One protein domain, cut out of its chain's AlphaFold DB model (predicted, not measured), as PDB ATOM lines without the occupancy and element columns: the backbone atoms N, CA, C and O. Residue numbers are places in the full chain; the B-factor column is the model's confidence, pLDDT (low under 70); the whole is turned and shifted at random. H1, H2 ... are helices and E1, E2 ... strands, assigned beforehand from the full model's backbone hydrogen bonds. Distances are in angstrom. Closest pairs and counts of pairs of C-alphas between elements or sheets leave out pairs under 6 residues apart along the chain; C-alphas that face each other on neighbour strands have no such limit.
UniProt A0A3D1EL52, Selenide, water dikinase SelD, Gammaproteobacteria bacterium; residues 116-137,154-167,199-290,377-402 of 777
ATOM      1  N   PRO A 116     191.860 157.793 254.447       79.25
ATOM      2  CA  PRO A 116     190.774 158.678 254.048       79.25
ATOM      3  C   PRO A 116     190.348 159.559 255.227       79.25
ATOM      4  O   PRO A 116     190.152 159.090 256.349       79.25
ATOM      5  N   GLN A 117     190.183 160.856 254.973       82.00
ATOM      6  CA  GLN A 117     189.496 161.733 255.905       82.00
ATOM      7  C   GLN A 117     187.997 161.489 255.737       82.00
ATOM      8  O   GLN A 117     187.414 161.798 254.695       82.00
ATOM      9  N   VAL A 118     187.407 160.892 256.764       81.31
ATOM     10  CA  VAL A 118     185.981 160.580 256.856       81.31
ATOM     11  C   VAL A 118     185.360 161.423 257.967       81.31
ATOM     12  O   VAL A 118     186.034 161.721 258.958       81.31
ATOM     13  N   ASP A 119     184.115 161.858 257.781       82.75
ATOM     14  CA  ASP A 119     183.347 162.497 258.853       82.75
ATOM     15  C   ASP A 119     182.862 161.454 259.877       82.75
ATOM     16  O   ASP A 119     183.017 160.250 259.673       82.75
ATOM     17  N   ALA A 120     182.294 161.916 260.996       83.81
ATOM     18  CA  ALA A 120     181.842 161.035 262.072       83.81
ATOM     19  C   ALA A 120     180.741 160.054 261.629       83.81
ATOM     20  O   ALA A 120     180.709 158.926 262.108       83.81
ATOM     21  N   GLY A 121     179.868 160.458 260.700       84.31
ATOM     22  CA  GLY A 121     178.810 159.588 260.187       84.31
ATOM     23  C   GLY A 121     179.375 158.469 259.316       84.31
ATOM     24  O   GLY A 121     179.015 157.308 259.485       84.31
ATOM     25  N   LEU A 122     180.303 158.797 258.413       83.81
ATOM     26  CA  LEU A 122     180.964 157.818 257.554       83.81
ATOM     27  C   LEU A 122     181.876 156.893 258.364       83.81
ATOM     28  O   LEU A 122     181.931 155.706 258.067       83.81
ATOM     29  N   ALA A 123     182.560 157.410 259.386       82.31
ATOM     30  CA  ALA A 123     183.335 156.591 260.316       82.31
ATOM     31  C   ALA A 123     182.441 155.576 261.043       82.31
ATOM     32  O   ALA A 123     182.702 154.381 260.959       82.31
ATOM     33  N   ALA A 124     181.342 156.038 261.653       81.75
ATOM     34  CA  ALA A 124     180.389 155.168 262.339       81.75
ATOM     35  C   ALA A 124     179.782 154.117 261.396       81.75
ATOM     36  O   ALA A 124     179.647 152.960 261.777       81.75
ATOM     37  N   TRP A 125     179.467 154.489 260.151       81.56
ATOM     38  CA  TRP A 125     178.971 153.545 259.149       81.56
ATOM     39  C   TRP A 125     180.011 152.474 258.792       81.56
ATOM     40  O   TRP A 125     179.678 151.296 258.692       81.56
ATOM     41  N   LEU A 126     181.277 152.872 258.613       76.94
ATOM     42  CA  LEU A 126     182.370 151.944 258.311       76.94
ATOM     43  C   LEU A 126     182.669 150.997 259.485       76.94
ATOM     44  O   LEU A 126     183.023 149.849 259.240       76.94
ATOM     45  N   GLU A 127     182.513 151.457 260.729       73.56
ATOM     46  CA  GLU A 127     182.667 150.641 261.942       73.56
ATOM     47  C   GLU A 127     181.493 149.670 262.141       73.56
ATOM     48  O   GLU A 127     181.710 148.486 262.372       73.56
ATOM     49  N   GLN A 128     180.247 150.138 261.992       66.25
ATOM     50  CA  GLN A 128     179.035 149.314 262.128       66.25
ATOM     51  C   GLN A 128     178.920 148.218 261.064       66.25
ATOM     52  O   GLN A 128     178.237 147.222 261.280       66.25
ATOM     53  N   ALA A 129     179.579 148.389 259.916       58.09
ATOM     54  CA  ALA A 129     179.634 147.368 258.877       58.09
ATOM     55  C   ALA A 129     180.514 146.147 259.251       58.09
ATOM     56  O   ALA A 129     180.574 145.205 258.461       58.09
ATOM     57  N   ASP A 130     181.174 146.177 260.421       42.72
ATOM     58  CA  ASP A 130     181.865 145.107 261.166       42.72
ATOM     59  C   ASP A 130     182.576 144.012 260.355       42.72
ATOM     60  O   ASP A 130     182.468 142.818 260.630       42.72
ATOM     61  N   ALA A 131     183.309 144.428 259.325       39.44
ATOM     62  CA  ALA A 131     184.627 143.932 258.949       39.44
ATOM     63  C   ALA A 131     185.060 144.665 257.664       39.44
ATOM     64  O   ALA A 131     184.275 145.387 257.052       39.44
ATOM     65  N   THR A 132     186.336 144.571 257.286       40.31
ATOM     66  CA  THR A 132     186.938 145.274 256.133       40.31
ATOM     67  C   THR A 132     185.992 145.305 254.919       40.31
ATOM     68  O   THR A 132     185.252 144.351 254.709       40.31
ATOM     69  N   ILE A 133     185.985 146.367 254.099       42.00
ATOM     70  CA  ILE A 133     185.171 146.457 252.860       42.00
ATOM     71  C   ILE A 133     185.120 145.130 252.061       42.00
ATOM     72  O   ILE A 133     184.041 144.812 251.559       42.00
ATOM     73  N   PRO A 134     186.202 144.314 251.990       35.69
ATOM     74  CA  PRO A 134     186.119 142.898 251.651       35.69
ATOM     75  C   PRO A 134     184.946 142.184 252.326       35.69
ATOM     76  O   PRO A 134     183.985 141.888 251.663       35.69
ATOM     77  N   THR A 135     184.922 141.944 253.621       36.84
ATOM     78  CA  THR A 135     183.837 141.286 254.376       36.84
ATOM     79  C   THR A 135     182.415 141.831 254.175       36.84
ATOM     80  O   THR A 135     181.477 141.037 254.199       36.84
ATOM     81  N   VAL A 136     182.231 143.127 253.896       42.34
ATOM     82  CA  VAL A 136     180.911 143.690 253.521       42.34
ATOM     83  C   VAL A 136     180.437 143.164 252.153       42.34
ATOM     84  O   VAL A 136     179.236 143.103 251.884       42.34
ATOM     85  N   PHE A 137     181.371 142.746 251.289       42.84
ATOM     86  CA  PHE A 137     181.138 142.367 249.890       42.84
ATOM     87  C   PHE A 137     181.798 141.038 249.425       42.84
ATOM     88  O   PHE A 137     181.657 140.686 248.256       42.84
ATOM     89  N   THR A 154     171.907 153.877 251.590       83.69
ATOM     90  CA  THR A 154     172.998 154.119 250.638       83.69
ATOM     91  C   THR A 154     174.206 153.256 251.007       83.69
ATOM     92  O   THR A 154     174.618 153.186 252.160       83.69
ATOM     93  N   ARG A 155     174.825 152.608 250.015       87.38
ATOM     94  CA  ARG A 155     176.075 151.861 250.213       87.38
ATOM     95  C   ARG A 155     177.273 152.779 250.024       87.38
ATOM     96  O   ARG A 155     177.430 153.371 248.954       87.38
ATOM     97  N   HIS A 156     178.130 152.874 251.032       87.81
ATOM     98  CA  HIS A 156     179.298 153.749 251.006       87.81
ATOM     99  C   HIS A 156     180.590 152.965 250.740       87.81
ATOM    100  O   HIS A 156     180.802 151.879 251.271       87.81
ATOM    101  N   MET A 157     181.473 153.522 249.912       88.50
ATOM    102  CA  MET A 157     182.817 152.988 249.668       88.50
ATOM    103  C   MET A 157     183.832 154.127 249.647       88.50
ATOM    104  O   MET A 157     183.559 155.179 249.078       88.50
ATOM    105  N   VAL A 158     185.022 153.920 250.206       88.44
ATOM    106  CA  VAL A 158     186.129 154.891 250.161       88.44
ATOM    107  C   VAL A 158     187.163 154.474 249.118       88.44
ATOM    108  O   VAL A 158     187.457 153.295 248.973       88.44
ATOM    109  N   ALA A 159     187.736 155.434 248.386       85.31
ATOM    110  CA  ALA A 159     188.727 155.153 247.336       85.31
ATOM    111  C   ALA A 159     190.105 154.698 247.865       85.31
ATOM    112  O   ALA A 159     190.949 154.241 247.092       85.31
ATOM    113  N   LYS A 160     190.357 154.855 249.170       80.62
ATOM    114  CA  LYS A 160     191.553 154.370 249.868       80.62
ATOM    115  C   LYS A 160     191.118 153.599 251.126       80.62
ATOM    116  O   LYS A 160     190.281 154.142 251.845       80.62
ATOM    117  N   PRO A 161     191.712 152.432 251.440       77.81
ATOM    118  CA  PRO A 161     192.757 151.730 250.684       77.81
ATOM    119  C   PRO A 161     192.292 151.251 249.298       77.81
ATOM    120  O   PRO A 161     191.124 150.947 249.088       77.81
ATOM    121  N   ILE A 162     193.204 151.222 248.322       83.06
ATOM    122  CA  ILE A 162     192.845 150.946 246.918       83.06
ATOM    123  C   ILE A 162     192.420 149.488 246.713       83.06
ATOM    124  O   ILE A 162     191.488 149.234 245.955       83.06
ATOM    125  N   GLY A 163     193.080 148.541 247.388       77.75
ATOM    126  CA  GLY A 163     192.718 147.121 247.304       77.75
ATOM    127  C   GLY A 163     191.270 146.878 247.738       77.75
ATOM    128  O   GLY A 163     190.499 146.259 247.008       77.75
ATOM    129  N   ASP A 164     190.881 147.471 248.867       79.31
ATOM    130  CA  ASP A 164     189.516 147.425 249.399       79.31
ATOM    131  C   ASP A 164     188.496 148.024 248.424       79.31
ATOM    132  O   ASP A 164     187.438 147.442 248.169       79.31
ATOM    133  N   PHE A 165     188.832 149.169 247.825       86.56
ATOM    134  CA  PHE A 165     187.988 149.807 246.824       86.56
ATOM    135  C   PHE A 165     187.774 148.917 245.590       86.56
ATOM    136  O   PHE A 165     186.642 148.792 245.124       86.56
ATOM    137  N   LEU A 166     188.829 148.288 245.059       84.56
ATOM    138  CA  LEU A 166     188.735 147.407 243.887       84.56
ATOM    139  C   LEU A 166     187.888 146.162 244.171       84.56
ATOM    140  O   LEU A 166     187.066 145.779 243.335       84.56
ATOM    141  N   ALA A 167     188.042 145.566 245.357       79.19
ATOM    142  CA  ALA A 167     187.219 144.440 245.787       79.19
ATOM    143  C   ALA A 167     185.730 144.826 245.828       79.19
ATOM    144  O   ALA A 167     184.897 144.164 245.204       79.19
ATOM    145  N   GLN A 199     169.202 152.687 239.707       80.69
ATOM    146  CA  GLN A 199     170.599 152.453 239.372       80.69
ATOM    147  C   GLN A 199     171.348 153.791 239.451       80.69
ATOM    148  O   GLN A 199     171.571 154.430 238.430       80.69
ATOM    149  N   SER A 200     171.672 154.273 240.654       90.31
ATOM    150  CA  SER A 200     172.324 155.575 240.854       90.31
ATOM    151  C   SER A 200     173.595 155.485 241.701       90.31
ATOM    152  O   SER A 200     173.620 154.850 242.756       90.31
ATOM    153  N   VAL A 201     174.657 156.149 241.234       94.50
ATOM    154  CA  VAL A 201     175.963 156.220 241.904       94.50
ATOM    155  C   VAL A 201     176.389 157.681 242.038       94.50
ATOM    156  O   VAL A 201     176.459 158.413 241.048       94.50
ATOM    157  N   ALA A 202     176.714 158.100 243.256       95.44
ATOM    158  CA  ALA A 202     177.352 159.377 243.539       95.44
ATOM    159  C   ALA A 202     178.852 159.190 243.786       95.44
ATOM    160  O   ALA A 202     179.260 158.323 244.550       95.44
ATOM    161  N   VAL A 203     179.677 160.035 243.177       96.44
ATOM    162  CA  VAL A 203     181.093 160.199 243.507       96.44
ATOM    163  C   VAL A 203     181.237 161.479 244.316       96.44
ATOM    164  O   VAL A 203     180.929 162.570 243.833       96.44
ATOM    165  N   ILE A 204     181.696 161.348 245.555       94.81
ATOM    166  CA  ILE A 204     181.865 162.456 246.488       94.81
ATOM    167  C   ILE A 204     183.312 162.940 246.434       94.81
ATOM    168  O   ILE A 204     184.229 162.196 246.767       94.81
ATOM    169  N   GLY A 205     183.509 164.196 246.032       92.81
ATOM    170  CA  GLY A 205     184.819 164.823 245.868       92.81
ATOM    171  C   GLY A 205     185.068 165.261 244.427       92.81
ATOM    172  O   GLY A 205     185.615 164.519 243.619       92.81
ATOM    173  N   ALA A 206     184.741 166.511 244.096       93.38
ATOM    174  CA  ALA A 206     184.876 167.060 242.740       93.38
ATOM    175  C   ALA A 206     186.316 167.483 242.345       93.38
ATOM    176  O   ALA A 206     186.505 168.360 241.499       93.38
ATOM    177  N   GLY A 207     187.342 166.879 242.955       92.12
ATOM    178  CA  GLY A 207     188.753 167.050 242.585       92.12
ATOM    179  C   GLY A 207     189.150 166.234 241.346       92.12
ATOM    180  O   GLY A 207     188.314 165.572 240.733       92.12
ATOM    181  N   ALA A 208     190.438 166.252 240.976       91.19
ATOM    182  CA  ALA A 208     190.932 165.532 239.793       91.19
ATOM    183  C   ALA A 208     190.639 164.023 239.854       91.19
ATOM    184  O   ALA A 208     190.121 163.475 238.887       91.19
ATOM    185  N   GLY A 209     190.887 163.383 241.003       90.75
ATOM    186  CA  GLY A 209     190.631 161.950 241.187       90.75
ATOM    187  C   GLY A 209     189.148 161.576 241.114       90.75
ATOM    188  O   GLY A 209     188.810 160.576 240.493       90.75
ATOM    189  N   GLY A 210     188.251 162.385 241.689       93.69
ATOM    190  CA  GLY A 210     186.813 162.103 241.640       93.69
ATOM    191  C   GLY A 210     186.195 162.378 240.270       93.69
ATOM    192  O   GLY A 210     185.355 161.605 239.816       93.69
ATOM    193  N   LEU A 211     186.668 163.412 239.562       95.81
ATOM    194  CA  LEU A 211     186.316 163.625 238.157       95.81
ATOM    195  C   LEU A 211     186.777 162.445 237.292       95.81
ATOM    196  O   LEU A 211     185.996 161.927 236.504       95.81
ATOM    197  N   GLU A 212     188.027 162.010 237.432       95.56
ATOM    198  CA  GLU A 212     188.551 160.883 236.658       95.56
ATOM    199  C   GLU A 212     187.780 159.591 236.954       95.56
ATOM    200  O   GLU A 212     187.382 158.880 236.032       95.56
ATOM    201  N   LEU A 213     187.488 159.331 238.234       95.50
ATOM    202  CA  LEU A 213     186.719 158.168 238.661       95.50
ATOM    203  C   LEU A 213     185.295 158.178 238.093       95.50
ATOM    204  O   LEU A 213     184.863 157.169 237.545       95.50
ATOM    205  N   VAL A 214     184.561 159.297 238.167       96.94
ATOM    206  CA  VAL A 214     183.176 159.345 237.657       96.94
ATOM    207  C   VAL A 214     183.110 159.165 236.136       96.94
ATOM    208  O   VAL A 214     182.176 158.555 235.613       96.94
ATOM    209  N   LEU A 215     184.134 159.626 235.415       97.12
ATOM    210  CA  LEU A 215     184.258 159.446 233.969       97.12
ATOM    211  C   LEU A 215     184.590 157.994 233.611       97.12
ATOM    212  O   LEU A 215     184.008 157.455 232.667       97.12
ATOM    213  N   ALA A 216     185.463 157.350 234.387       95.38
ATOM    214  CA  ALA A 216     185.763 155.928 234.265       95.38
ATOM    215  C   ALA A 216     184.536 155.048 234.564       95.38
ATOM    216  O   ALA A 216     184.232 154.126 233.808       95.38
ATOM    217  N   LEU A 217     183.759 155.379 235.600       95.06
ATOM    218  CA  LEU A 217     182.493 154.700 235.892       95.06
ATOM    219  C   LEU A 217     181.513 154.819 234.731       95.06
ATOM    220  O   LEU A 217     180.862 153.838 234.384       95.06
ATOM    221  N   ARG A 218     181.425 155.992 234.087       94.44
ATOM    222  CA  ARG A 218     180.553 156.152 232.921       94.44
ATOM    223  C   ARG A 218     180.955 155.237 231.767       94.44
ATOM    224  O   ARG A 218     180.062 154.737 231.089       94.44
ATOM    225  N   GLN A 219     182.254 155.032 231.549       92.75
ATOM    226  CA  GLN A 219     182.767 154.089 230.549       92.75
ATOM    227  C   GLN A 219     182.410 152.641 230.901       92.75
ATOM    228  O   GLN A 219     182.054 151.870 230.013       92.75
ATOM    229  N   ARG A 220     182.502 152.270 232.184       91.81
ATOM    230  CA  ARG A 220     182.367 150.878 232.627       91.81
ATOM    231  C   ARG A 220     180.929 150.422 232.876       91.81
ATOM    232  O   ARG A 220     180.624 149.249 232.659       91.81
ATOM    233  N   LEU A 221     180.075 151.312 233.376       91.06
ATOM    234  CA  LEU A 221     178.714 150.996 233.818       91.06
ATOM    235  C   LEU A 221     177.675 151.194 232.698       91.06
ATOM    236  O   LEU A 221     177.858 152.077 231.853       91.06
ATOM    237  N   PRO A 222     176.544 150.455 232.719       89.38
ATOM    238  CA  PRO A 222     175.459 150.605 231.743       89.38
ATOM    239  C   PRO A 222     174.923 152.038 231.662       89.38
ATOM    240  O   PRO A 222     174.766 152.696 232.691       89.38
ATOM    241  N   ALA A 223     174.593 152.520 230.459       87.50
ATOM    242  CA  ALA A 223     174.174 153.909 230.214       87.50
ATOM    243  C   ALA A 223     172.985 154.370 231.080       87.50
ATOM    244  O   ALA A 223     172.904 155.542 231.432       87.50
ATOM    245  N   GLN A 224     172.109 153.441 231.467       89.00
ATOM    246  CA  GLN A 224     170.943 153.701 232.311       89.00
ATOM    247  C   GLN A 224     171.286 154.000 233.787       89.00
ATOM    248  O   GLN A 224     170.443 154.510 234.520       89.00
ATOM    249  N   VAL A 225     172.520 153.708 234.226       91.81
ATOM    250  CA  VAL A 225     172.995 154.060 235.566       91.81
ATOM    251  C   VAL A 225     173.179 155.576 235.640       91.81
ATOM    252  O   VAL A 225     174.008 156.135 234.918       91.81
ATOM    253  N   SER A 226     172.438 156.236 236.525       94.06
ATOM    254  CA  SER A 226     172.572 157.663 236.814       94.06
ATOM    255  C   SER A 226     173.848 157.932 237.607       94.06
ATOM    256  O   SER A 226     174.102 157.291 238.628       94.06
ATOM    257  N   LEU A 227     174.652 158.891 237.144       96.19
ATOM    258  CA  LEU A 227     175.903 159.278 237.789       96.19
ATOM    259  C   LEU A 227     175.844 160.726 238.272       96.19
ATOM    260  O   LEU A 227     175.407 161.638 237.558       96.19
ATOM    261  N   MET A 228     176.335 160.935 239.487       96.12
ATOM    262  CA  MET A 228     176.415 162.242 240.127       96.12
ATOM    263  C   MET A 228     177.830 162.489 240.645       96.12
ATOM    264  O   MET A 228     178.388 161.650 241.340       96.12
ATOM    265  N   LEU A 229     178.407 163.646 240.333       96.94
ATOM    266  CA  LEU A 229     179.629 164.149 240.951       96.94
ATOM    267  C   LEU A 229     179.254 165.240 241.956       96.94
ATOM    268  O   LEU A 229     178.610 166.224 241.589       96.94
ATOM    269  N   VAL A 230     179.672 165.078 243.209       95.31
ATOM    270  CA  VAL A 230     179.333 165.992 244.307       95.31
ATOM    271  C   VAL A 230     180.581 166.711 244.805       95.31
ATOM    272  O   VAL A 230     181.604 166.092 245.105       95.31
ATOM    273  N   GLY A 231     180.502 168.033 244.927       93.12
ATOM    274  CA  GLY A 231     181.501 168.842 245.615       93.12
ATOM    275  C   GLY A 231     181.274 170.335 245.411       93.12
ATOM    276  O   GLY A 231     180.840 170.755 244.344       93.12
ATOM    277  N   GLN A 232     181.628 171.142 246.416       91.38
ATOM    278  CA  GLN A 232     181.436 172.604 246.414       91.38
ATOM    279  C   GLN A 232     181.960 173.297 245.145       91.38
ATOM    280  O   GLN A 232     181.352 174.245 244.656       91.38
ATOM    281  N   GLN A 233     183.087 172.829 244.601       92.31
ATOM    282  CA  GLN A 233     183.667 173.357 243.372       92.31
ATOM    283  C   GLN A 233     184.323 172.238 242.560       92.31
ATOM    284  O   GLN A 233     185.110 171.457 243.090       92.31
ATOM    285  N   LEU A 234     184.044 172.199 241.254       94.81
ATOM    286  CA  LEU A 234     184.711 171.292 240.317       94.81
ATOM    287  C   LEU A 234     186.164 171.724 240.094       94.81
ATOM    288  O   LEU A 234     186.397 172.852 239.671       94.81
ATOM    289  N   LEU A 235     187.119 170.817 240.304       92.69
ATOM    290  CA  LEU A 235     188.560 171.031 240.132       92.69
ATOM    291  C   LEU A 235     189.043 172.353 240.778       92.69
ATOM    292  O   LEU A 235     189.447 173.275 240.054       92.69
ATOM    293  N   PRO A 236     188.985 172.479 242.121       89.19
ATOM    294  CA  PRO A 236     189.316 173.726 242.819       89.19
ATOM    295  C   PRO A 236     190.753 174.188 242.526       89.19
ATOM    296  O   PRO A 236     190.960 175.358 242.200       89.19
ATOM    297  N   ASP A 237     191.706 173.250 242.471       86.69
ATOM    298  CA  ASP A 237     193.140 173.507 242.254       86.69
ATOM    299  C   ASP A 237     193.552 173.713 240.780       86.69
ATOM    300  O   ASP A 237     194.739 173.812 240.461       86.69
ATOM    301  N   HIS A 238     192.594 173.768 239.847       91.00
ATOM    302  CA  HIS A 238     192.873 173.897 238.413       91.00
ATOM    303  C   HIS A 238     192.388 175.223 237.817       91.00
ATOM    304  O   HIS A 238     191.567 175.950 238.374       91.00
ATOM    305  N   SER A 239     192.895 175.549 236.625       92.62
ATOM    306  CA  SER A 239     192.522 176.780 235.930       92.62
ATOM    307  C   SER A 239     191.051 176.790 235.477       92.62
ATOM    308  O   SER A 239     190.472 175.735 235.191       92.62
ATOM    309  N   PRO A 240     190.447 177.982 235.286       94.31
ATOM    310  CA  PRO A 240     189.115 178.105 234.691       94.31
ATOM    311  C   PRO A 240     188.986 177.429 233.319       94.31
ATOM    312  O   PRO A 240     187.918 176.927 232.983       94.31
ATOM    313  N   ALA A 241     190.066 177.382 232.530       94.62
ATOM    314  CA  ALA A 241     190.076 176.698 231.240       94.62
ATOM    315  C   ALA A 241     189.896 175.180 231.405       94.62
ATOM    316  O   ALA A 241     189.061 174.587 230.725       94.62
ATOM    317  N   THR A 242     190.611 174.563 232.353       95.62
ATOM    318  CA  THR A 242     190.440 173.140 232.691       95.62
ATOM    319  C   THR A 242     189.020 172.862 233.189       95.62
ATOM    320  O   THR A 242     188.388 171.923 232.711       95.62
ATOM    321  N   ARG A 243     188.480 173.720 234.068       96.00
ATOM    322  CA  ARG A 243     187.098 173.601 234.566       96.00
ATOM    323  C   ARG A 243     186.068 173.625 233.439       96.00
ATOM    324  O   ARG A 243     185.213 172.754 233.398       96.00
ATOM    325  N   ARG A 244     186.184 174.549 232.477       95.94
ATOM    326  CA  ARG A 244     185.271 174.618 231.316       95.94
ATOM    327  C   ARG A 244     185.282 173.336 230.480       95.94
ATOM    328  O   ARG A 244     184.220 172.899 230.048       95.94
ATOM    329  N   ILE A 245     186.458 172.746 230.246       96.75
ATOM    330  CA  ILE A 245     186.573 171.467 229.522       96.75
ATOM    331  C   ILE A 245     185.889 170.351 230.320       96.75
ATOM    332  O   ILE A 245     185.096 169.605 229.752       96.75
ATOM    333  N   ALA A 246     186.149 170.267 231.628       96.94
ATOM    334  CA  ALA A 246     185.547 169.261 232.499       96.94
ATOM    335  C   ALA A 246     184.015 169.392 232.584       96.94
ATOM    336  O   ALA A 246     183.314 168.397 232.450       96.94
ATOM    337  N   THR A 247     183.478 170.608 232.724       97.06
ATOM    338  CA  THR A 247     182.025 170.850 232.753       97.06
ATOM    339  C   THR A 247     181.345 170.407 231.459       97.06
ATOM    340  O   THR A 247     180.305 169.757 231.514       97.06
ATOM    341  N   ARG A 248     181.938 170.709 230.293       96.38
ATOM    342  CA  ARG A 248     181.415 170.232 229.001       96.38
ATOM    343  C   ARG A 248     181.426 168.710 228.925       96.38
ATOM    344  O   ARG A 248     180.434 168.129 228.514       96.38
ATOM    345  N   LEU A 249     182.505 168.077 229.381       96.12
ATOM    346  CA  LEU A 249     182.632 166.622 229.375       96.12
ATOM    347  C   LEU A 249     181.597 165.931 230.277       96.12
ATOM    348  O   LEU A 249     181.033 164.915 229.881       96.12
ATOM    349  N   LEU A 250     181.325 166.478 231.466       97.00
ATOM    350  CA  LEU A 250     180.268 165.967 232.346       97.00
ATOM    351  C   LEU A 250     178.898 166.035 231.656       97.00
ATOM    352  O   LEU A 250     178.159 165.053 231.677       97.00
ATOM    353  N   ALA A 251     178.599 167.150 230.979       95.81
ATOM    354  CA  ALA A 251     177.367 167.310 230.209       95.81
ATOM    355  C   ALA A 251     177.289 166.337 229.015       95.81
ATOM    356  O   ALA A 251     176.281 165.654 228.859       95.81
ATOM    357  N   GLU A 252     178.365 166.205 228.227       95.19
ATOM    358  CA  GLU A 252     178.481 165.242 227.115       95.19
ATOM    359  C   GLU A 252     178.188 163.801 227.565       95.19
ATOM    360  O   GLU A 252     177.638 163.005 226.808       95.19
ATOM    361  N   LYS A 253     178.539 163.463 228.809       94.69
ATOM    362  CA  LYS A 253     178.406 162.121 229.385       94.69
ATOM    363  C   LYS A 253     177.175 161.927 230.268       94.69
ATOM    364  O   LYS A 253     177.053 160.875 230.895       94.69
ATOM    365  N   SER A 254     176.265 162.902 230.302       95.19
ATOM    366  CA  SER A 254     175.057 162.870 231.140       95.19
ATOM    367  C   SER A 254     175.358 162.620 232.626       95.19
ATOM    368  O   SER A 254     174.635 161.898 233.309       95.19
ATOM    369  N   ILE A 255     176.450 163.203 233.132       96.75
ATOM    370  CA  ILE A 255     176.833 163.142 234.547       96.75
ATOM    371  C   ILE A 255     176.389 164.442 235.216       96.75
ATOM    372  O   ILE A 255     176.791 165.534 234.811       96.75
ATOM    373  N   SER A 256     175.574 164.328 236.262       95.75
ATOM    374  CA  SER A 256     175.116 165.493 237.021       95.75
ATOM    375  C   SER A 256     176.221 166.019 237.941       95.75
ATOM    376  O   SER A 256     176.886 165.246 238.624       95.75
ATOM    377  N   LEU A 257     176.430 167.337 237.969       95.75
ATOM    378  CA  LEU A 257     177.318 168.001 238.927       95.75
ATOM    379  C   LEU A 257     176.465 168.674 240.006       95.75
ATOM    380  O   LEU A 257     175.599 169.487 239.679       95.75
ATOM    381  N   ARG A 258     176.723 168.364 241.277       94.06
ATOM    382  CA  ARG A 258     176.057 168.983 242.431       94.06
ATOM    383  C   ARG A 258     177.059 169.750 243.283       94.06
ATOM    384  O   ARG A 258     178.034 169.181 243.776       94.06
ATOM    385  N   ALA A 259     176.804 171.044 243.442       94.12
ATOM    386  CA  ALA A 259     177.611 171.935 244.263       94.12
ATOM    387  C   ALA A 259     177.146 171.866 245.723       94.12
ATOM    388  O   ALA A 259     176.436 172.747 246.188       94.12
ATOM    389  N   ALA A 260     177.545 170.799 246.414       92.88
ATOM    390  CA  ALA A 260     177.127 170.511 247.782       92.88
ATOM    391  C   ALA A 260     178.270 169.900 248.605       92.88
ATOM    392  O   ALA A 260     179.266 169.400 248.058       92.88
ATOM    393  N   ARG A 261     178.119 169.920 249.928       91.44
ATOM    394  CA  ARG A 261     178.844 169.058 250.867       91.44
ATOM    395  C   ARG A 261     178.002 167.823 251.138       91.44
ATOM    396  O   ARG A 261     176.795 167.915 251.327       91.44
ATOM    397  N   ALA A 262     178.666 166.679 251.178       91.69
ATOM    398  CA  ALA A 262     178.044 165.413 251.515       91.69
ATOM    399  C   ALA A 262     178.468 164.976 252.915       91.69
ATOM    400  O   ALA A 262     179.624 165.171 253.291       91.69
ATOM    401  N   ARG A 263     177.539 164.356 253.640       91.88
ATOM    402  CA  ARG A 263     177.774 163.662 254.910       91.88
ATOM    403  C   ARG A 263     176.923 162.400 254.987       91.88
ATOM    404  O   ARG A 263     175.934 162.284 254.262       91.88
ATOM    405  N   VAL A 264     177.283 161.479 255.873       89.69
ATOM    406  CA  VAL A 264     176.456 160.296 256.164       89.69
ATOM    407  C   VAL A 264     175.530 160.601 257.344       89.69
ATOM    408  O   VAL A 264     175.959 161.172 258.350       89.69
ATOM    409  N   GLY A 265     174.240 160.302 257.184       86.81
ATOM    410  CA  GLY A 265     173.227 160.412 258.230       86.81
ATOM    411  C   GLY A 265     173.275 159.260 259.234       86.81
ATOM    412  O   GLY A 265     174.012 158.292 259.060       86.81
ATOM    413  N   ALA A 266     172.487 159.361 260.303       82.31
ATOM    414  CA  ALA A 266     172.486 158.360 261.372       82.31
ATOM    415  C   ALA A 266     171.937 156.994 260.922       82.31
ATOM    416  O   ALA A 266     172.288 155.983 261.520       82.31
ATOM    417  N   ALA A 267     171.107 156.956 259.874       78.19
ATOM    418  CA  ALA A 267     170.581 155.721 259.298       78.19
ATOM    419  C   ALA A 267     171.392 155.249 258.073       78.19
ATOM    420  O   ALA A 267     170.935 154.372 257.342       78.19
ATOM    421  N   GLY A 268     172.591 155.802 257.841       79.00
ATOM    422  CA  GLY A 268     173.453 155.439 256.711       79.00
ATOM    423  C   GLY A 268     173.019 156.040 255.371       79.00
ATOM    424  O   GLY A 268     173.420 155.566 254.312       79.00
ATOM    425  N   GLU A 269     172.167 157.059 255.386       87.56
ATOM    426  CA  GLU A 269     171.709 157.758 254.194       87.56
ATOM    427  C   GLU A 269     172.679 158.876 253.771       87.56
ATOM    428  O   GLU A 269     173.259 159.573 254.608       87.56
ATOM    429  N   LEU A 270     172.854 159.089 252.461       89.75
ATOM    430  CA  LEU A 270     173.648 160.216 251.968       89.75
ATOM    431  C   LEU A 270     172.865 161.526 252.120       89.75
ATOM    432  O   LEU A 270     171.831 161.717 251.480       89.75
ATOM    433  N   LEU A 271     173.394 162.463 252.902       92.19
ATOM    434  CA  LEU A 271     172.811 163.787 253.107       92.19
ATOM    435  C   LEU A 271     173.658 164.842 252.395       92.19
ATOM    436  O   LEU A 271     174.879 164.883 252.564       92.19
ATOM    437  N   LEU A 272     173.001 165.703 251.618       92.69
ATOM    438  CA  LEU A 272     173.618 166.851 250.952       92.69
ATOM    439  C   LEU A 272     173.111 168.144 251.597       92.69
ATOM    440  O   LEU A 272     171.946 168.226 251.974       92.69
ATOM    441  N   ASP A 273     173.981 169.140 251.748       91.62
ATOM    442  CA  ASP A 273     173.646 170.411 252.410       91.62
ATOM    443  C   ASP A 273     172.782 171.366 251.567       91.62
ATOM    444  O   ASP A 273     172.258 172.344 252.098       91.62
ATOM    445  N   ASP A 274     172.590 171.075 250.282       89.25
ATOM    446  CA  ASP A 274     171.758 171.845 249.355       89.25
ATOM    447  C   ASP A 274     170.294 171.366 249.291       89.25
ATOM    448  O   ASP A 274     169.490 171.934 248.548       89.25
ATOM    449  N   GLN A 275     169.919 170.349 250.076       86.94
ATOM    450  CA  GLN A 275     168.566 169.787 250.109       86.94
ATOM    451  C   GLN A 275     168.141 169.359 251.523       86.94
ATOM    452  O   GLN A 275     168.955 169.007 252.369       86.94
ATOM    453  N   ALA A 276     166.829 169.357 251.777       78.94
ATOM    454  CA  ALA A 276     166.261 169.072 253.098       78.94
ATOM    455  C   ALA A 276     166.134 167.568 253.437       78.94
ATOM    456  O   ALA A 276     165.710 167.232 254.540       78.94
ATOM    457  N   GLY A 277     166.483 166.660 252.517       84.94
ATOM    458  CA  GLY A 277     166.317 165.213 252.694       84.94
ATOM    459  C   GLY A 277     167.439 164.368 252.078       84.94
ATOM    460  O   GLY A 277     168.385 164.916 251.503       84.94
ATOM    461  N   PRO A 278     167.350 163.030 252.188       86.00
ATOM    462  CA  PRO A 278     168.366 162.120 251.671       86.00
ATOM    463  C   PRO A 278     168.491 162.179 250.151       86.00
ATOM    464  O   PRO A 278     167.502 162.287 249.424       86.00
ATOM    465  N   ALA A 279     169.719 162.090 249.649       86.62
ATOM    466  CA  ALA A 279     169.964 161.933 248.226       86.62
ATOM    467  C   ALA A 279     169.505 160.540 247.783       86.62
ATOM    468  O   ALA A 279     169.876 159.534 248.382       86.62
ATOM    469  N   ALA A 280     168.723 160.482 246.703       85.44
ATOM    470  CA  ALA A 280     168.233 159.231 246.126       85.44
ATOM    471  C   ALA A 280     169.352 158.485 245.367       85.44
ATOM    472  O   ALA A 280     169.359 158.403 244.132       85.44
ATOM    473  N   VAL A 281     170.337 157.972 246.111       86.94
ATOM    474  CA  VAL A 281     171.507 157.265 245.581       86.94
ATOM    475  C   VAL A 281     171.668 155.887 246.205       86.94
ATOM    476  O   VAL A 281     171.640 155.730 247.424       86.94
ATOM    477  N   ALA A 282     171.864 154.879 245.355       87.31
ATOM    478  CA  ALA A 282     172.124 153.519 245.818       87.31
ATOM    479  C   ALA A 282     173.571 153.354 246.307       87.31
ATOM    480  O   ALA A 282     173.823 152.628 247.267       87.31
ATOM    481  N   TRP A 283     174.516 154.049 245.667       90.75
ATOM    482  CA  TRP A 283     175.944 153.962 245.973       90.75
ATOM    483  C   TRP A 283     176.580 155.341 246.116       90.75
ATOM    484  O   TRP A 283     176.317 156.233 245.310       90.75
ATOM    485  N   ALA A 284     177.472 155.492 247.092       92.31
ATOM    486  CA  ALA A 284     178.284 156.682 247.303       92.31
ATOM    487  C   ALA A 284     179.771 156.306 247.411       92.31
ATOM    488  O   ALA A 284     180.194 155.627 248.348       92.31
ATOM    489  N   LEU A 285     180.566 156.761 246.443       93.88
ATOM    490  CA  LEU A 285     182.005 156.532 246.356       93.88
ATOM    491  C   LEU A 285     182.757 157.783 246.812       93.88
ATOM    492  O   LEU A 285     182.730 158.819 246.148       93.88
ATOM    493  N   TRP A 286     183.439 157.692 247.944       92.00
ATOM    494  CA  TRP A 286     184.126 158.795 248.598       92.00
ATOM    495  C   TRP A 286     185.573 158.917 248.108       92.00
ATOM    496  O   TRP A 286     186.423 158.067 248.380       92.00
ATOM    497  N   VAL A 287     185.855 160.016 247.408       89.50
ATOM    498  CA  VAL A 287     187.186 160.458 246.969       89.50
ATOM    499  C   VAL A 287     187.545 161.722 247.755       89.50
ATOM    500  O   VAL A 287     187.624 162.830 247.218       89.50
ATOM    501  N   THR A 288     187.668 161.563 249.072       78.62
ATOM    502  CA  THR A 288     187.852 162.670 250.015       78.62
ATOM    503  C   THR A 288     189.315 163.089 250.150       78.62
ATOM    504  O   THR A 288     190.231 162.487 249.580       78.62
ATOM    505  N   SER A 289     189.539 164.165 250.908       79.31
ATOM    506  CA  SER A 289     190.864 164.495 251.422       79.31
ATOM    507  C   SER A 289     191.427 163.344 252.258       79.31
ATOM    508  O   SER A 289     190.717 162.436 252.685       79.31
ATOM    509  N   VAL A 290     192.735 163.375 252.483       83.38
ATOM    510  CA  VAL A 290     193.440 162.353 253.255       83.38
ATOM    511  C   VAL A 290     194.039 162.955 254.520       83.38
ATOM    512  O   VAL A 290     194.415 164.129 254.531       83.38
ATOM    513  N   HIS A 377     202.831 171.290 237.940       86.25
ATOM    514  CA  HIS A 377     203.049 169.999 237.306       86.25
ATOM    515  C   HIS A 377     201.982 169.749 236.241       86.25
ATOM    516  O   HIS A 377     200.929 170.388 236.241       86.25
ATOM    517  N   LEU A 378     202.297 168.868 235.293       90.88
ATOM    518  CA  LEU A 378     201.338 168.425 234.292       90.88
ATOM    519  C   LEU A 378     200.413 167.389 234.932       90.88
ATOM    520  O   LEU A 378     200.879 166.327 235.331       90.88
ATOM    521  N   ASN A 379     199.125 167.709 235.012       91.38
ATOM    522  CA  ASN A 379     198.072 166.765 235.367       91.38
ATOM    523  C   ASN A 379     197.466 166.193 234.091       91.38
ATOM    524  O   ASN A 379     197.144 166.952 233.174       91.38
ATOM    525  N   LEU A 380     197.316 164.873 234.044       94.25
ATOM    526  CA  LEU A 380     196.652 164.151 232.967       94.25
ATOM    527  C   LEU A 380     195.441 163.445 233.575       94.25
ATOM    528  O   LEU A 380     195.618 162.497 234.331       94.25
ATOM    529  N   ILE A 381     194.243 163.941 233.271       94.94
ATOM    530  CA  ILE A 381     192.974 163.423 233.801       94.94
ATOM    531  C   ILE A 381     192.301 162.618 232.691       94.94
ATOM    532  O   ILE A 381     191.956 163.192 231.655       94.94
ATOM    533  N   GLY A 382     192.147 161.308 232.871       95.12
ATOM    534  CA  GLY A 382     191.433 160.433 231.944       95.12
ATOM    535  C   GLY A 382     189.972 160.850 231.753       95.12
ATOM    536  O   GLY A 382     189.271 161.188 232.704       95.12
ATOM    537  N   CYS A 383     189.509 160.838 230.503       95.00
ATOM    538  CA  CYS A 383     188.147 161.244 230.150       95.00
ATOM    539  C   CYS A 383     187.158 160.073 230.037       95.00
ATOM    540  O   CYS A 383     185.979 160.303 229.774       95.00
ATOM    541  N   GLY A 384     187.612 158.826 230.165       88.50
ATOM    542  CA  GLY A 384     186.770 157.642 229.976       88.50
ATOM    543  C   GLY A 384     186.252 157.460 228.536       88.50
ATOM    544  O   GLY A 384     185.104 157.078 228.317       88.50
ATOM    545  N   ASP A 385     187.014 157.908 227.535       90.69
ATOM    546  CA  ASP A 385     186.688 157.816 226.096       90.69
ATOM    547  C   ASP A 385     187.943 157.697 225.203       90.69
ATOM    548  O   ASP A 385     187.940 158.033 224.015       90.69
ATOM    549  N   GLY A 386     189.064 157.279 225.798       91.25
ATOM    550  CA  GLY A 386     190.371 157.258 225.142       91.25
ATOM    551  C   GLY A 386     191.014 158.640 224.936       91.25
ATOM    552  O   GLY A 386     191.993 158.751 224.191       91.25
ATOM    553  N   THR A 387     190.491 159.702 225.559       95.94
ATOM    554  CA  THR A 387     191.137 161.023 225.656       95.94
ATOM    555  C   THR A 387     191.527 161.360 227.097       95.94
ATOM    556  O   THR A 387     191.068 160.731 228.047       95.94
ATOM    557  N   ALA A 388     192.411 162.347 227.265       97.31
ATOM    558  CA  ALA A 388     192.743 162.912 228.571       97.31
ATOM    559  C   ALA A 388     192.793 164.438 228.510       97.31
ATOM    560  O   ALA A 388     193.160 165.011 227.477       97.31
ATOM    561  N   ILE A 389     192.465 165.084 229.629       97.19
ATOM    562  CA  ILE A 389     192.672 166.513 229.852       97.19
ATOM    563  C   ILE A 389     194.089 166.711 230.391       97.19
ATOM    564  O   ILE A 389     194.406 166.291 231.501       97.19
ATOM    565  N   ALA A 390     194.930 167.397 229.623       96.81
ATOM    566  CA  ALA A 390     196.181 167.955 230.106       96.81
ATOM    567  C   ALA A 390     195.922 169.302 230.781       96.81
ATOM    568  O   ALA A 390     195.325 170.191 230.177       96.81
ATOM    569  N   SER A 391     196.390 169.465 232.018       93.75
ATOM    570  CA  SER A 391     196.276 170.701 232.796       93.75
ATOM    571  C   SER A 391     197.633 171.073 233.396       93.75
ATOM    572  O   SER A 391     198.229 170.286 234.132       93.75
ATOM    573  N   ARG A 392     198.147 172.266 233.068       91.38
ATOM    574  CA  ARG A 392     199.401 172.802 233.630       91.38
ATOM    575  C   ARG A 392     199.347 174.325 233.706       91.38
ATOM    576  O   ARG A 392     199.445 175.010 232.690       91.38
ATOM    577  N   GLY A 393     199.227 174.872 234.915       86.62
ATOM    578  CA  GLY A 393     199.047 176.315 235.092       86.62
ATOM    579  C   GLY A 393     197.812 176.800 234.325       86.62
ATOM    580  O   GLY A 393     196.714 176.296 234.546       86.62
ATOM    581  N   ARG A 394     197.987 177.744 233.393       88.38
ATOM    582  CA  ARG A 394     196.894 178.275 232.549       88.38
ATOM    583  C   ARG A 394     196.579 177.416 231.318       88.38
ATOM    584  O   ARG A 394     195.557 177.647 230.679       88.38
ATOM    585  N   PHE A 395     197.440 176.460 230.975       92.38
ATOM    586  CA  PHE A 395     197.258 175.587 229.820       92.38
ATOM    587  C   PHE A 395     196.258 174.468 230.134       92.38
ATOM    588  O   PHE A 395     196.370 173.805 231.169       92.38
ATOM    589  N   ALA A 396     195.303 174.253 229.226       95.19
ATOM    590  CA  ALA A 396     194.337 173.166 229.294       95.19
ATOM    591  C   ALA A 396     193.990 172.656 227.887       95.19
ATOM    592  O   ALA A 396     193.613 173.451 227.027       95.19
ATOM    593  N   GLN A 397     194.080 171.345 227.654       97.06
ATOM    594  CA  GLN A 397     193.722 170.735 226.368       97.06
ATOM    595  C   GLN A 397     193.240 169.291 226.553       97.06
ATOM    596  O   GLN A 397     193.844 168.539 227.310       97.06
ATOM    597  N   ARG A 398     192.197 168.880 225.821       96.56
ATOM    598  CA  ARG A 398     191.735 167.482 225.732       96.56
ATOM    599  C   ARG A 398     192.198 166.865 224.414       96.56
ATOM    600  O   ARG A 398     192.008 167.472 223.365       96.56
ATOM    601  N   SER A 399     192.819 165.685 224.453       97.31
ATOM    602  CA  SER A 399     193.231 164.960 223.238       97.31
ATOM    603  C   SER A 399     193.514 163.478 223.506       97.31
ATOM    604  O   SER A 399     193.861 163.094 224.624       97.31
ATOM    605  N   ARG A 400     193.444 162.653 222.450       97.00
ATOM    606  CA  ARG A 400     193.955 161.270 222.434       97.00
ATOM    607  C   ARG A 400     195.469 161.202 222.653       97.00
ATOM    608  O   ARG A 400     195.966 160.231 223.215       97.00
ATOM    609  N   PHE A 401     196.211 162.230 222.232       97.44
ATOM    610  CA  PHE A 401     197.657 162.309 222.461       97.44
ATOM    611  C   PHE A 401     197.991 162.280 223.960       97.44
ATOM    612  O   PHE A 401     198.825 161.488 224.393       97.44
ATOM    613  N   TRP A 402     197.286 163.090 224.757       96.81
ATOM    614  CA  TRP A 402     197.494 163.175 226.204       96.81
ATOM    615  C   TRP A 402     197.140 161.874 226.924       96.81
ATOM    616  O   TRP A 402     197.837 161.493 227.860       96.81
TER     617      TRP A 402
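What this domain is: This is residues 116 to 137, 154 to 167, 199 to 290 and 377 to 402 of the 777 residues of the protein "Selenide, water dikinase SelD" of Gammaproteobacteria bacterium (UniProt A0A3D1EL52). What does the eye meet first? Two helices side by side, H4 and H5, form a layer between a twisted parallel sheet of five strands and a small antiparallel sheet, E8 E9 E10. Elsewhere H1 packs on the hairpin of E5 and E6, and H2 and H3 sit together near the E1 edge of the larger sheet. What is printed? There are 154 residues with five named helices and ten named strands, H1 H2 E1 H3 E2 H4 E3 H5 E4 E5 E6 E7 E8 E9 E10, of mixed class; the larger sheet's order is E1 E7 E2 E3 E4. The whole is compact, with a radius of gyration of the C-alphas of 15.7 A and spans of 45 by 34 by 32 A.

How they stand to each other: What do the first helices meet? The closest C-alphas of H1, residues 120 to 128, and E5, residues 262 to 264, are Gly 121 and Val 264, 4.7 A apart; E5 forms a hairpin with E6, residues 270 to 272, N 263 and O 271 being 2.9 A apart. H2, residues 133 to 137, touches H3, residues 162 to 167, the closest C-alphas being Ile 133 and Asp 164, 5.6 A. How is the larger sheet paired? E1, 155 to 158, E7, 283 to 286, E2, 200 to 204, E3, 226 to 230, and E4, 255 to 258, are parallel neighbours in that order, with N 157 and O 284 at 2.9 A, and N 204 and O 285, N 203 and O 228, and N 229 and O 256 each at 2.8 A. What is on it? H4, residues 208 to 220, lies over E2 and E3 at a height over the sheet of 9.1 A, closest at the C-alphas of Val 203 and Val 214, 6.3 A. H5, residues 240 to 252, is on the same face, making two layers, helices on one face of a sheet; E2, H4, E3 and E3, H5, E4 are strand-helix-strand units, parallel neighbour strands with a helix between, with right-handed crossovers. What of the last strands? E8, 379 to 382, E9, 388 to 392, and E10, 395 to 399, form a meander, each strand the antiparallel neighbour of the one before, with N 381 and O 389 at 2.9 A and N 390 and O 397 at 2.8 A. H4 and H5 are on the same face of it too, again two layers; the C-alphas of Thr 242 and Ala 396, the closest of H5 and E10, are 5.2 A apart. In the five helices every O i to N i+4 pair is within hydrogen-bond range.

Where its parts are: Where does H1 begin? C-alpha 120 is at (181.842, 161.035, 262.072). How long are the longer elements, and where does E10 end? H4 measures 18.4 A, H5 18.3 A and E10 13.1 A from first to last C-alpha; E10 ends at C-alpha 399, (193.231, 164.960, 223.238).

The domain as a whole: Where is the printed part cut? Residues 138 to 153, 168 to 198 and 291 to 376 are not printed, with C-alpha gaps of 14.3 A, 19.5 A and 20.1 A. Are any links long, and where is confidence low? Of the links printed whole, none is long; residues 128 to 137 have pLDDT under 70.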